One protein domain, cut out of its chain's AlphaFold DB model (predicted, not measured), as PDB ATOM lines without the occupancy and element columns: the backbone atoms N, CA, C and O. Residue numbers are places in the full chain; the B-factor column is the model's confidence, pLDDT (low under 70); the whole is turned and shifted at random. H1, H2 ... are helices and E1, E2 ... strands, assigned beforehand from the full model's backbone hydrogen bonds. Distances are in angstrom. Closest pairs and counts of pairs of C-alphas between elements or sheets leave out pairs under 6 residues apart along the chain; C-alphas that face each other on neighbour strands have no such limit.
ATOM      1  N   GLU A  12     253.281 194.917 356.099       68.56
ATOM      2  CA  GLU A  12     254.217 194.776 357.220       68.56
ATOM      3  C   GLU A  12     254.158 195.986 358.163       68.56
ATOM      4  O   GLU A  12     254.081 195.831 359.384       68.56
ATOM      5  N   THR A  13     254.122 197.195 357.599       70.88
ATOM      6  CA  THR A  13     254.050 198.448 358.357       70.88
ATOM      7  C   THR A  13     252.724 198.564 359.110       70.88
ATOM      8  O   THR A  13     252.709 198.965 360.272       70.88
ATOM      9  N   GLU A  14     251.612 198.163 358.491       71.62
ATOM     10  CA  GLU A  14     250.297 198.178 359.146       71.62
ATOM     11  C   GLU A  14     250.204 197.177 360.303       71.62
ATOM     12  O   GLU A  14     249.613 197.475 361.341       71.62
ATOM     13  N   THR A  15     250.848 196.014 360.178       70.19
ATOM     14  CA  THR A  15     250.886 195.018 361.257       70.19
ATOM     15  C   THR A  15     251.598 195.560 362.502       70.19
ATOM     16  O   THR A  15     251.092 195.406 363.615       70.19
ATOM     17  N   LEU A  16     252.737 196.243 362.331       80.00
ATOM     18  CA  LEU A  16     253.473 196.855 363.443       80.00
ATOM     19  C   LEU A  16     252.704 198.017 364.082       80.00
ATOM     20  O   LEU A  16     252.673 198.111 365.308       80.00
ATOM     21  N   LYS A  17     252.025 198.848 363.281       80.94
ATOM     22  CA  LYS A  17     251.168 199.935 363.785       80.94
ATOM     23  C   LYS A  17     250.055 199.412 364.685       80.94
ATOM     24  O   LYS A  17     249.882 199.910 365.793       80.94
ATOM     25  N   ILE A  18     249.341 198.376 364.237       73.31
ATOM     26  CA  ILE A  18     248.280 197.728 365.020       73.31
ATOM     27  C   ILE A  18     248.839 197.187 366.339       73.31
ATOM     28  O   ILE A  18     248.192 197.286 367.384       73.31
ATOM     29  N   PHE A  19     250.036 196.602 366.304       76.50
ATOM     30  CA  PHE A  19     250.665 196.052 367.496       76.50
ATOM     31  C   PHE A  19     251.089 197.144 368.491       76.50
ATOM     32  O   PHE A  19     250.780 197.030 369.676       76.50
ATOM     33  N   ALA A  20     251.705 198.232 368.018       83.50
ATOM     34  CA  ALA A  20     252.060 199.384 368.847       83.50
ATOM     35  C   ALA A  20     250.830 200.061 369.466       83.50
ATOM     36  O   ALA A  20     250.829 200.356 370.659       83.50
ATOM     37  N   GLN A  21     249.768 200.243 368.677       82.31
ATOM     38  CA  GLN A  21     248.476 200.740 369.151       82.31
ATOM     39  C   GLN A  21     247.955 199.885 370.307       82.31
ATOM     40  O   GLN A  21     247.622 200.414 371.363       82.31
ATOM     41  N   SER A  22     247.970 198.561 370.142       74.50
ATOM     42  CA  SER A  22     247.465 197.666 371.181       74.50
ATOM     43  C   SER A  22     248.290 197.757 372.477       74.50
ATOM     44  O   SER A  22     247.724 197.658 373.564       74.50
ATOM     45  N   CYS A  23     249.616 197.941 372.381       80.38
ATOM     46  CA  CYS A  23     250.490 198.142 373.548       80.38
ATOM     47  C   CYS A  23     250.164 199.453 374.285       80.38
ATOM     48  O   CYS A  23     250.196 199.499 375.512       80.38
ATOM     49  N   ALA A  24     249.838 200.511 373.537       83.56
ATOM     50  CA  ALA A  24     249.455 201.806 374.090       83.56
ATOM     51  C   ALA A  24     248.140 201.732 374.877       83.56
ATOM     52  O   ALA A  24     248.045 202.267 375.979       83.56
ATOM     53  N   GLU A  25     247.141 201.057 374.307       76.44
ATOM     54  CA  GLU A  25     245.823 200.850 374.916       76.44
ATOM     55  C   GLU A  25     245.938 200.091 376.239       76.44
ATOM     56  O   GLU A  25     245.442 200.555 377.261       76.44
ATOM     57  N   GLU A  26     246.678 198.980 376.241       73.00
ATOM     58  CA  GLU A  26     246.918 198.171 377.439       73.00
ATOM     59  C   GLU A  26     247.633 198.969 378.538       73.00
ATOM     60  O   GLU A  26     247.276 198.874 379.709       73.00
ATOM     61  N   TYR A  27     248.611 199.804 378.177       79.56
ATOM     62  CA  TYR A  27     249.277 200.678 379.141       79.56
ATOM     63  C   TYR A  27     248.316 201.697 379.770       79.56
ATOM     64  O   TYR A  27     248.370 201.916 380.983       79.56
ATOM     65  N   LEU A  28     247.432 202.311 378.976       76.75
ATOM     66  CA  LEU A  28     246.425 203.247 379.484       76.75
ATOM     67  C   LEU A  28     245.415 202.554 380.405       76.75
ATOM     68  O   LEU A  28     245.022 203.137 381.415       76.75
ATOM     69  N   GLU A  29     245.026 201.324 380.069       68.19
ATOM     70  CA  GLU A  29     244.090 200.503 380.835       68.19
ATOM     71  C   GLU A  29     244.688 200.071 382.183       68.19
ATOM     72  O   GLU A  29     244.137 200.402 383.233       68.19
ATOM     73  N   ILE A  30     245.861 199.421 382.177       63.78
ATOM     74  CA  ILE A  30     246.527 198.898 383.387       63.78
ATOM     75  C   ILE A  30     246.814 200.008 384.402       63.78
ATOM     76  O   ILE A  30     246.714 199.793 385.611       63.78
ATOM     77  N   ASN A  31     247.164 201.200 383.922       64.88
ATOM     78  CA  ASN A  31     247.498 202.332 384.782       64.88
ATOM     79  C   ASN A  31     246.297 203.243 385.084       64.88
ATOM     80  O   ASN A  31     246.471 204.269 385.745       64.88
ATOM     81  N   ASN A  32     245.090 202.890 384.624       62.59
ATOM     82  CA  ASN A  32     243.866 203.676 384.799       62.59
ATOM     83  C   ASN A  32     244.038 205.152 384.369       62.59
ATOM     84  O   ASN A  32     243.676 206.084 385.090       62.59
ATOM     85  N   LEU A  33     244.660 205.360 383.205       74.44
ATOM     86  CA  LEU A  33     245.018 206.681 382.677       74.44
ATOM     87  C   LEU A  33     244.019 207.222 381.652       74.44
ATOM     88  O   LEU A  33     244.161 208.379 381.255       74.44
ATOM     89  N   TYR A  34     243.065 206.412 381.190       76.44
ATOM     90  CA  TYR A  34     242.100 206.798 380.160       76.44
ATOM     91  C   TYR A  34     240.994 207.719 380.702       76.44
ATOM     92  O   TYR A  34     240.393 207.449 381.739       76.44
ATOM     93  N   ASP A  35     240.712 208.796 379.966       72.94
ATOM     94  CA  ASP A  35     239.625 209.749 380.207       72.94
ATOM     95  C   ASP A  35     238.915 210.026 378.875       72.94
ATOM     96  O   ASP A  35     239.525 210.538 377.936       72.94
ATOM     97  N   GLU A  36     237.624 209.707 378.792       73.50
ATOM     98  CA  GLU A  36     236.810 209.857 377.576       73.50
ATOM     99  C   GLU A  36     236.790 211.293 377.014       73.50
ATOM    100  O   GLU A  36     236.515 211.496 375.832       73.50
ATOM    101  N   ASN A  37     237.107 212.298 377.842       79.19
ATOM    102  CA  ASN A  37     237.089 213.711 377.462       79.19
ATOM    103  C   ASN A  37     238.431 214.227 376.923       79.19
ATOM    104  O   ASN A  37     238.527 215.411 376.590       79.19
ATOM    105  N   LYS A  38     239.465 213.381 376.871       82.75
ATOM    106  CA  LYS A  38     240.821 213.749 376.437       82.75
ATOM    107  C   LYS A  38     241.219 213.020 375.173       82.75
ATOM    108  O   LYS A  38     240.759 211.914 374.938       82.75
ATOM    109  N   GLU A  39     242.109 213.597 374.378       85.88
ATOM    110  CA  GLU A  39     242.575 213.005 373.124       85.88
ATOM    111  C   GLU A  39     243.861 212.188 373.333       85.88
ATOM    112  O   GLU A  39     244.919 212.745 373.621       85.88
ATOM    113  N   TYR A  40     243.786 210.872 373.136       86.56
ATOM    114  CA  TYR A  40     244.902 209.932 373.151       86.56
ATOM    115  C   TYR A  40     245.277 209.512 371.732       86.56
ATOM    116  O   TYR A  40     244.429 209.117 370.929       86.56
ATOM    117  N   TYR A  41     246.568 209.532 371.421       89.12
ATOM    118  CA  TYR A  41     247.089 209.024 370.154       89.12
ATOM    119  C   TYR A  41     248.515 208.506 370.319       89.12
ATOM    120  O   TYR A  41     249.288 209.033 371.121       89.12
ATOM    121  N   ILE A  42     248.888 207.511 369.514       91.00
ATOM    122  CA  ILE A  42     250.302 207.235 369.258       91.00
ATOM    123  C   ILE A  42     250.765 208.049 368.057       91.00
ATOM    124  O   ILE A  42     250.060 208.175 367.056       91.00
ATOM    125  N   SER A  43     251.960 208.611 368.152       90.88
ATOM    126  CA  SER A  43     252.614 209.344 367.079       90.88
ATOM    127  C   SER A  43     253.926 208.678 366.701       90.88
ATOM    128  O   SER A  43     254.582 208.058 367.538       90.88
ATOM    129  N   TYR A  44     254.293 208.788 365.430       87.75
ATOM    130  CA  TYR A  44     255.490 208.171 364.877       87.75
ATOM    131  C   TYR A  44     256.012 208.980 363.674       87.75
ATOM    132  O   TYR A  44     255.270 209.788 363.102       87.75
ATOM    133  N   PRO A  45     257.300 208.844 363.308       79.62
ATOM    134  CA  PRO A  45     257.860 209.555 362.161       79.62
ATOM    135  C   PRO A  45     257.303 209.019 360.834       79.62
ATOM    136  O   PRO A  45     257.158 207.810 360.664       79.62
ATOM    137  N   GLU A  46     257.057 209.909 359.868       75.75
ATOM    138  CA  GLU A  46     256.764 209.509 358.484       75.75
ATOM    139  C   GLU A  46     257.936 208.685 357.926       75.75
ATOM    140  O   GLU A  46     259.092 209.115 357.955       75.75
ATOM    141  N   SER A  47     257.639 207.475 357.453       71.06
ATOM    142  CA  SER A  47     258.637 206.500 357.012       71.06
ATOM    143  C   SER A  47     258.075 205.612 355.903       71.06
ATOM    144  O   SER A  47     256.943 205.135 355.992       71.06
ATOM    145  N   GLU A  48     258.884 205.354 354.870       68.56
ATOM    146  CA  GLU A  48     258.604 204.316 353.863       68.56
ATOM    147  C   GLU A  48     258.979 202.903 354.370       68.56
ATOM    148  O   GLU A  48     258.545 201.904 353.799       68.56
ATOM    149  N   GLU A  49     259.736 202.822 355.470       79.44
ATOM    150  CA  GLU A  49     260.193 201.591 356.125       79.44
ATOM    151  C   GLU A  49     259.340 201.234 357.360       79.44
ATOM    152  O   GLU A  49     258.725 202.129 357.959       79.44
ATOM    153  N   PRO A  50     259.322 199.954 357.792       78.06
ATOM    154  CA  PRO A  50     258.631 199.520 359.005       78.06
ATOM    155  C   PRO A  50     259.075 200.303 360.250       78.06
ATOM    156  O   PRO A  50     260.268 200.437 360.530       78.06
ATOM    157  N   VAL A  51     258.101 200.805 361.010       82.31
ATOM    158  CA  VAL A  51     258.327 201.637 362.198       82.31
ATOM    159  C   VAL A  51     258.262 200.783 363.461       82.31
ATOM    160  O   VAL A  51     257.283 200.068 363.688       82.31
ATOM    161  N   TYR A  52     259.295 200.903 364.293       88.50
ATOM    162  CA  TYR A  52     259.461 200.147 365.537       88.50
ATOM    163  C   TYR A  52     259.380 201.017 366.796       88.50
ATOM    164  O   TYR A  52     259.462 200.501 367.902       88.50
ATOM    165  N   GLU A  53     259.209 202.326 366.648       90.81
ATOM    166  CA  GLU A  53     259.187 203.258 367.769       90.81
ATOM    167  C   GLU A  53     258.013 204.222 367.621       90.81
ATOM    168  O   GLU A  53     257.857 204.882 366.590       90.81
ATOM    169  N   TYR A  54     257.177 204.265 368.653       92.06
ATOM    170  CA  TYR A  54     255.961 205.067 368.716       92.06
ATOM    171  C   TYR A  54     255.917 205.812 370.047       92.06
ATOM    172  O   TYR A  54     256.518 205.394 371.034       92.06
ATOM    173  N   TYR A  55     255.175 206.909 370.090       91.88
ATOM    174  CA  TYR A  55     255.114 207.789 371.250       91.88
ATOM    175  C   TYR A  55     253.657 208.058 371.601       91.88
ATOM    176  O   TYR A  55     252.912 208.573 370.771       91.88
ATOM    177  N   LEU A  56     253.251 207.696 372.813       90.94
ATOM    178  CA  LEU A  56     251.904 207.888 373.326       90.94
ATOM    179  C   LEU A  56     251.739 209.301 373.889       90.94
ATOM    180  O   LEU A  56     252.522 209.739 374.734       90.94
ATOM    181  N   PHE A  57     250.685 209.981 373.453       89.94
ATOM    182  CA  PHE A  57     250.303 211.313 373.908       89.94
ATOM    183  C   PHE A  57     248.874 211.341 374.456       89.94
ATOM    184  O   PHE A  57     248.033 210.546 374.039       89.94
ATOM    185  N   CYS A  58     248.615 212.305 375.343       88.81
ATOM    186  CA  CYS A  58     247.297 212.729 375.816       88.81
ATOM    187  C   CYS A  58     247.213 214.261 375.777       88.81
ATOM    188  O   CYS A  58     247.974 214.928 376.483       88.81
ATOM    189  N   ASP A  59     246.305 214.832 374.984       86.12
ATOM    190  CA  ASP A  59     246.168 216.286 374.779       86.12
ATOM    191  C   ASP A  59     247.532 216.971 374.549       86.12
ATOM    192  O   ASP A  59     247.910 217.904 375.258       86.12
ATOM    193  N   GLU A  60     248.324 216.442 373.610       83.38
ATOM    194  CA  GLU A  60     249.689 216.903 373.284       83.38
ATOM    195  C   GLU A  60     250.759 216.673 374.368       83.38
ATOM    196  O   GLU A  60     251.944 216.918 374.127       83.38
ATOM    197  N   ASN A  61     250.398 216.128 375.533       86.19
ATOM    198  CA  ASN A  61     251.357 215.746 376.566       86.19
ATOM    199  C   ASN A  61     251.883 214.340 376.307       86.19
ATOM    200  O   ASN A  61     251.113 213.385 376.231       86.19
ATOM    201  N   PHE A  62     253.201 214.213 376.202       88.69
ATOM    202  CA  PHE A  62     253.861 212.920 376.109       88.69
ATOM    203  C   PHE A  62     253.656 212.115 377.401       88.69
ATOM    204  O   PHE A  62     253.857 212.646 378.497       88.69
ATOM    205  N   LEU A  63     253.256 210.851 377.259       87.44
ATOM    206  CA  LEU A  63     253.040 209.928 378.373       87.44
ATOM    207  C   LEU A  63     254.105 208.835 378.428       87.44
ATOM    208  O   LEU A  63     254.680 208.594 379.485       87.44
ATOM    209  N   ALA A  64     254.340 208.152 377.307       90.75
ATOM    210  CA  ALA A  64     255.231 206.999 377.258       90.75
ATOM    211  C   ALA A  64     255.721 206.717 375.837       90.75
ATOM    212  O   ALA A  64     255.056 207.034 374.847       90.75
ATOM    213  N   LYS A  65     256.877 206.070 375.734       92.44
ATOM    214  CA  LYS A  65     257.411 205.520 374.490       92.44
ATOM    215  C   LYS A  65     256.994 204.055 374.365       92.44
ATOM    216  O   LYS A  65     256.995 203.323 375.347       92.44
ATOM    217  N   ILE A  66     256.671 203.620 373.155       91.50
ATOM    218  CA  ILE A  66     256.363 202.232 372.811       91.50
ATOM    219  C   ILE A  66     257.447 201.754 371.847       91.50
ATOM    220  O   ILE A  66     257.555 202.247 370.723       91.50
ATOM    221  N   GLU A  67     258.251 200.797 372.293       92.12
ATOM    222  CA  GLU A  67     259.349 200.218 371.524       92.12
ATOM    223  C   GLU A  67     259.005 198.791 371.099       92.12
ATOM    224  O   GLU A  67     258.648 197.948 371.923       92.12
ATOM    225  N   LEU A  68     259.114 198.523 369.801       90.75
ATOM    226  CA  LEU A  68     258.940 197.211 369.201       90.75
ATOM    227  C   LEU A  68     260.316 196.619 368.871       90.75
ATOM    228  O   LEU A  68     261.104 197.228 368.157       90.75
ATOM    229  N   SER A  69     260.603 195.411 369.344       89.25
ATOM    230  CA  SER A  69     261.889 194.733 369.135       89.25
ATOM    231  C   SER A  69     261.706 193.386 368.450       89.25
ATOM    232  O   SER A  69     260.876 192.591 368.882       89.25
ATOM    233  N   TYR A  70     262.497 193.103 367.413       88.50
ATOM    234  CA  TYR A  70     262.546 191.779 366.783       88.50
ATOM    235  C   TYR A  70     263.515 190.839 367.508       88.50
ATOM    236  O   TYR A  70     264.633 191.229 367.839       88.50
ATOM    237  N   SER A  71     263.106 189.584 367.686       84.81
ATOM    238  CA  SER A  71     263.919 188.494 368.226       84.81
ATOM    239  C   SER A  71     263.610 187.185 367.497       84.81
ATOM    240  O   SER A  71     262.450 186.882 367.231       84.81
ATOM    241  N   GLU A  72     264.627 186.376 367.200       86.56
ATOM    242  CA  GLU A  72     264.430 184.998 366.711       86.56
ATOM    243  C   GLU A  72     263.983 184.048 367.838       86.56
ATOM    244  O   GLU A  72     263.374 183.010 367.592       86.56
ATOM    245  N   GLU A  73     264.242 184.427 369.091       75.44
ATOM    246  CA  GLU A  73     263.860 183.670 370.280       75.44
ATOM    247  C   GLU A  73     262.582 184.236 370.905       75.44
ATOM    248  O   GLU A  73     262.400 185.455 370.995       75.44
ATOM    249  N   ILE A  74     261.706 183.346 371.373       63.66
ATOM    250  CA  ILE A  74     260.492 183.738 372.087       63.66
ATOM    251  C   ILE A  74     260.860 184.359 373.441       63.66
ATOM    252  O   ILE A  74     261.546 183.747 374.261       63.66
ATOM    253  N   GLN A  75     260.391 185.582 373.684       63.34
ATOM    254  CA  GLN A  75     260.539 186.230 374.981       63.34
ATOM    255  C   GLN A  75     259.298 185.975 375.827       63.34
ATOM    256  O   GLN A  75     258.205 186.459 375.534       63.34
ATOM    257  N   TYR A  76     259.478 185.182 376.878       48.88
ATOM    258  CA  TYR A  76     258.439 184.933 377.865       48.88
ATOM    259  C   TYR A  76     258.247 186.189 378.733       48.88
ATOM    260  O   TYR A  76     259.217 186.886 379.021       48.88
ATOM    261  N   PHE A  77     257.009 186.457 379.160       51.88
ATOM    262  CA  PHE A  77     256.605 187.585 380.030       51.88
ATOM    263  C   PHE A  77     256.507 188.978 379.390       51.88
ATOM    264  O   PHE A  77     256.230 189.941 380.100       51.88
ATOM    265  N   LEU A  78     256.672 189.102 378.073       57.19
ATOM    266  CA  LEU A  78     256.420 190.350 377.351       57.19
ATOM    267  C   LEU A  78     255.404 190.120 376.234       57.19
ATOM    268  O   LEU A  78     255.330 189.033 375.648       57.19
ATOM    269  N   ARG A  79     254.619 191.156 375.923       62.62
ATOM    270  CA  ARG A  79     253.669 191.100 374.815       62.62
ATOM    271  C   ARG A  79     254.445 190.897 373.522       62.62
ATOM    272  O   ARG A  79     255.279 191.727 373.172       62.62
ATOM    273  N   SER A  80     254.169 189.808 372.814       70.56
ATOM    274  CA  SER A  80     254.875 189.475 371.580       70.56
ATOM    275  C   SER A  80     253.977 188.824 370.538       70.56
ATOM    276  O   SER A  80     252.942 188.250 370.872       70.56
ATOM    277  N   PHE A  81     254.371 188.903 369.266       65.56
ATOM    278  CA  PHE A  81     253.697 188.224 368.166       65.56
ATOM    279  C   PHE A  81     254.663 187.595 367.177       65.56
ATOM    280  O   PHE A  81     255.748 188.120 366.951       65.56
ATOM    281  N   LYS A  82     254.257 186.479 366.559       71.94
ATOM    282  CA  LYS A  82     255.056 185.829 365.516       71.94
ATOM    283  C   LYS A  82     255.140 186.724 364.281       71.94
ATOM    284  O   LYS A  82     254.114 187.077 363.704       71.94
ATOM    285  N   TYR A  83     256.356 187.022 363.845       71.00
ATOM    286  CA  TYR A  83     256.637 187.896 362.716       71.00
ATOM    287  C   TYR A  83     257.795 187.334 361.897       71.00
ATOM    288  O   TYR A  83     258.912 187.208 362.396       71.00
ATOM    289  N   LYS A  84     257.530 187.008 360.626       79.75
ATOM    290  CA  LYS A  84     258.492 186.328 359.742       79.75
ATOM    291  C   LYS A  84     259.044 185.062 360.427       79.75
ATOM    292  O   LYS A  84     258.252 184.237 360.893       79.75
ATOM    293  N   ASP A  85     260.365 184.931 360.504       83.00
ATOM    294  CA  ASP A  85     261.062 183.792 361.111       83.00
ATOM    295  C   ASP A  85     261.271 183.942 362.631       83.00
ATOM    296  O   ASP A  85     261.870 183.071 363.256       83.00
ATOM    297  N   GLY A  86     260.751 185.012 363.240       85.31
ATOM    298  CA  GLY A  86     260.908 185.302 364.662       85.31
ATOM    299  C   GLY A  86     259.656 185.909 365.289       85.31
ATOM    300  O   GLY A  86     258.521 185.551 364.958       85.31
ATOM    301  N   PHE A  87     259.873 186.827 366.224       81.31
ATOM    302  CA  PHE A  87     258.847 187.474 367.028       81.31
ATOM    303  C   PHE A  87     259.133 188.966 367.173       81.31
ATOM    304  O   PHE A  87     260.288 189.376 367.260       81.31
ATOM    305  N   ILE A  88     258.078 189.775 367.232       82.31
ATOM    306  CA  ILE A  88     258.154 191.162 367.691       82.31
ATOM    307  C   ILE A  88     257.642 191.222 369.118       82.31
ATOM    308  O   ILE A  88     256.548 190.730 369.378       82.31
ATOM    309  N   THR A  89     258.391 191.867 370.002       84.12
ATOM    310  CA  THR A  89     258.002 192.180 371.378       84.12
ATOM    311  C   THR A  89     257.724 193.673 371.508       84.12
ATOM    312  O   THR A  89     258.464 194.469 370.939       84.12
ATOM    313  N   GLY A  90     256.676 194.057 372.235       83.44
ATOM    314  CA  GLY A  90     256.337 195.452 372.520       83.44
ATOM    315  C   GLY A  90     256.608 195.803 373.981       83.44
ATOM    316  O   GLY A  90     256.164 195.085 374.874       83.44
ATOM    317  N   THR A  91     257.306 196.912 374.214       86.06
ATOM    318  CA  THR A  91     257.620 197.438 375.550       86.06
ATOM    319  C   THR A  91     257.146 198.880 375.653       86.06
ATOM    320  O   THR A  91     257.465 199.691 374.785       86.06
ATOM    321  N   VAL A  92     256.417 199.215 376.720       85.38
ATOM    322  CA  VAL A  92     256.028 200.598 377.025       85.38
ATOM    323  C   VAL A  92     256.932 201.142 378.128       85.38
ATOM    324  O   VAL A  92     257.083 200.514 379.173       85.38
ATOM    325  N   ILE A  93     257.567 202.283 377.874       88.62
ATOM    326  CA  ILE A  93     258.571 202.906 378.735       88.62
ATOM    327  C   ILE A  93     258.089 204.311 379.092       88.62
ATOM    328  O   ILE A  93     257.948 205.174 378.223       88.62
ATOM    329  N   GLU A  94     257.856 204.553 380.379       84.25
ATOM    330  CA  GLU A  94     257.638 205.901 380.905       84.25
ATOM    331  C   GLU A  94     258.959 206.673 380.868       84.25
ATOM    332  O   GLU A  94     259.877 206.422 381.653       84.25
ATOM    333  N   GLU A  95     259.077 207.618 379.939       75.38
ATOM    334  CA  GLU A  95     260.239 208.497 379.860       75.38
ATOM    335  C   GLU A  95     259.903 209.882 380.420       75.38
ATOM    336  O   GLU A  95     258.876 210.480 380.117       75.38
ATOM    337  N   ASN A  96     260.814 210.436 381.219       59.38
ATOM    338  CA  ASN A  96     260.673 211.788 381.769       59.38
ATOM    339  C   ASN A  96     261.110 212.890 380.783       59.38
ATOM    340  O   ASN A  96     261.212 214.060 381.173       59.38
ATOM    341  N   ASP A  97     261.417 212.543 379.529       65.31
ATOM    342  CA  ASP A  97     261.899 213.504 378.542       65.31
ATOM    343  C   ASP A  97     260.745 214.321 377.940       65.31
ATOM    344  O   ASP A  97     260.059 213.923 377.001       65.31
ATOM    345  N   LYS A  98     260.556 215.530 378.475       58.25
ATOM    346  CA  LYS A  98     259.579 216.515 377.979       58.25
ATOM    347  C   LYS A  98     259.958 217.124 376.619       58.25
ATOM    348  O   LYS A  98     259.242 217.997 376.130       58.25
ATOM    349  N   GLY A  99     261.105 216.749 376.045       63.28
ATOM    350  CA  GLY A  99     261.599 217.240 374.760       63.28
ATOM    351  C   GLY A  99     261.075 216.484 373.537       63.28
ATOM    352  O   GLY A  99     261.280 216.962 372.416       63.28
ATOM    353  N   ILE A 100     260.405 215.342 373.727       68.38
ATOM    354  CA  ILE A 100     259.869 214.528 372.632       68.38
ATOM    355  C   ILE A 100     258.749 215.299 371.929       68.38
ATOM    356  O   ILE A 100     257.729 215.657 372.518       68.38
ATOM    357  N   LYS A 101     258.960 215.579 370.640       66.25
ATOM    358  CA  LYS A 101     257.973 216.236 369.780       66.25
ATOM    359  C   LYS A 101     257.129 215.192 369.070       66.25
ATOM    360  O   LYS A 101     257.633 214.140 368.687       66.25
ATOM    361  N   MET A 102     255.866 215.529 368.844       72.31
ATOM    362  CA  MET A 102     254.962 214.731 368.022       72.31
ATOM    363  C   MET A 102     255.564 214.522 366.625       72.31
ATOM    364  O   MET A 102     256.059 215.470 366.007       72.31
ATOM    365  N   GLY A 103     255.518 213.282 366.146       64.88
ATOM    366  CA  GLY A 103     255.787 212.943 364.755       64.88
ATOM    367  C   GLY A 103     254.707 213.492 363.820       64.88
ATOM    368  O   GLY A 103     253.693 214.046 364.252       64.88
ATOM    369  N   SER A 104     254.943 213.363 362.518       70.19
ATOM    370  CA  SER A 104     254.033 213.844 361.473       70.19
ATOM    371  C   SER A 104     252.756 213.011 361.368       70.19
ATOM    372  O   SER A 104     251.701 213.572 361.070       70.19
ATOM    373  N   ASP A 105     252.836 211.714 361.668       81.31
ATOM    374  CA  ASP A 105     251.696 210.808 361.633       81.31
ATOM    375  C   ASP A 105     251.159 210.508 363.039       81.31
ATOM    376  O   ASP A 105     251.891 210.511 364.042       81.31
ATOM    377  N   LYS A 106     249.851 210.235 363.102       86.50
ATOM    378  CA  LYS A 106     249.120 209.889 364.324       86.50
ATOM    379  C   LYS A 106     248.153 208.734 364.083       86.50
ATOM    380  O   LYS A 106     247.489 208.686 363.049       86.50
ATOM    381  N   ILE A 107     248.014 207.871 365.083       83.00
ATOM    382  CA  ILE A 107     246.911 206.916 365.217       83.00
ATOM    383  C   ILE A 107     246.167 207.284 366.499       83.00
ATOM    384  O   ILE A 107     246.729 207.180 367.590       83.00
ATOM    385  N   TYR A 108     244.927 207.749 366.362       82.00
ATOM    386  CA  TYR A 108     244.073 208.093 367.497       82.00
ATOM    387  C   TYR A 108     243.577 206.827 368.194       82.00
ATOM    388  O   TYR A 108     243.137 205.884 367.537       82.00
ATOM    389  N   LEU A 109     243.671 206.819 369.522       74.44
ATOM    390  CA  LEU A 109     243.318 205.688 370.379       74.44
ATOM    391  C   LEU A 109     241.927 205.834 371.007       74.44
ATOM    392  O   LEU A 109     241.357 204.864 371.494       74.44
TER     393      LEU A 109
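AT A GLANCE: This is residues 12 to 109 of the 295 residues of an uncharacterized protein of Erysipelotrichia bacterium (UniProt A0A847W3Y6). A strongly twisted sheet of six strands curls like part of a barrel round one long helix, H1, which covers its inner face. The sheet stays open between its edge strands E4 and E6, and the long link from E5 to E6 passes by its other face. The printed part has 98 residues, with one named helix and six named strands in the order H1 E1 E2 E3 E4 E5 E6; the sheet's order is E4 E5 E3 E2 E1 E6, antiparallel throughout, and the class is mixed, helices and strands. The whole is compact, with a radius of gyration of the C-alphas of 13.4 A and spans of 41 by 31 by 23 A.

IN THESE COORDINATES: The longest strand, E3, is residues 61 to 71, 31.1 A from C-alpha 61 at (251.357, 215.746, 376.566). Beside it are E5, residues 86 to 93, 22.7 A, and E2, residues 53 to 58, 17.2 A. E1 is residues 40 to 44, E4 residues 79 to 83, and E6 residues 105 to 108, ending at C-alpha 108 at (244.073, 208.093, 367.497). H1, residues 12 to 30, spans 27.6 A from C-alpha 12 at (254.217, 194.776, 357.220).

HOW THE PARTS SIT: E1, E2 and E3 form a meander, each strand the antiparallel neighbour of the one before. Between the neighbours E2 and E3, N 56 and O 64 are within hydrogen-bond range at 2.8 A, and between the neighbours E1 and E2, N 43 and O 55 are within hydrogen-bond range at 2.8 A. On the other side of E3, N 67 of E3 and O 91 of E5 are 2.8 A apart; in the hairpin E4 and E5, N 81 and O 88 are 2.8 A apart. N 42 of E1 and O 107 of E6 are 2.9 A apart. H1 is on one face of the sheet, in two layers; its closest C-alphas to E5 are Cys 23 and Gly 90, 6.5 A. Every O i to N i+4 pair in H1 is within hydrogen-bond range.

THE WHOLE: The C-alphas farthest apart, of Asn 37 and Asp 85, are 41.7 A apart. The printed part has no cut; the link E5 to E6 is long. Mean pLDDT of the printed part is 78.1, with residues 74 to 79 and 96 to 101 among those under 70.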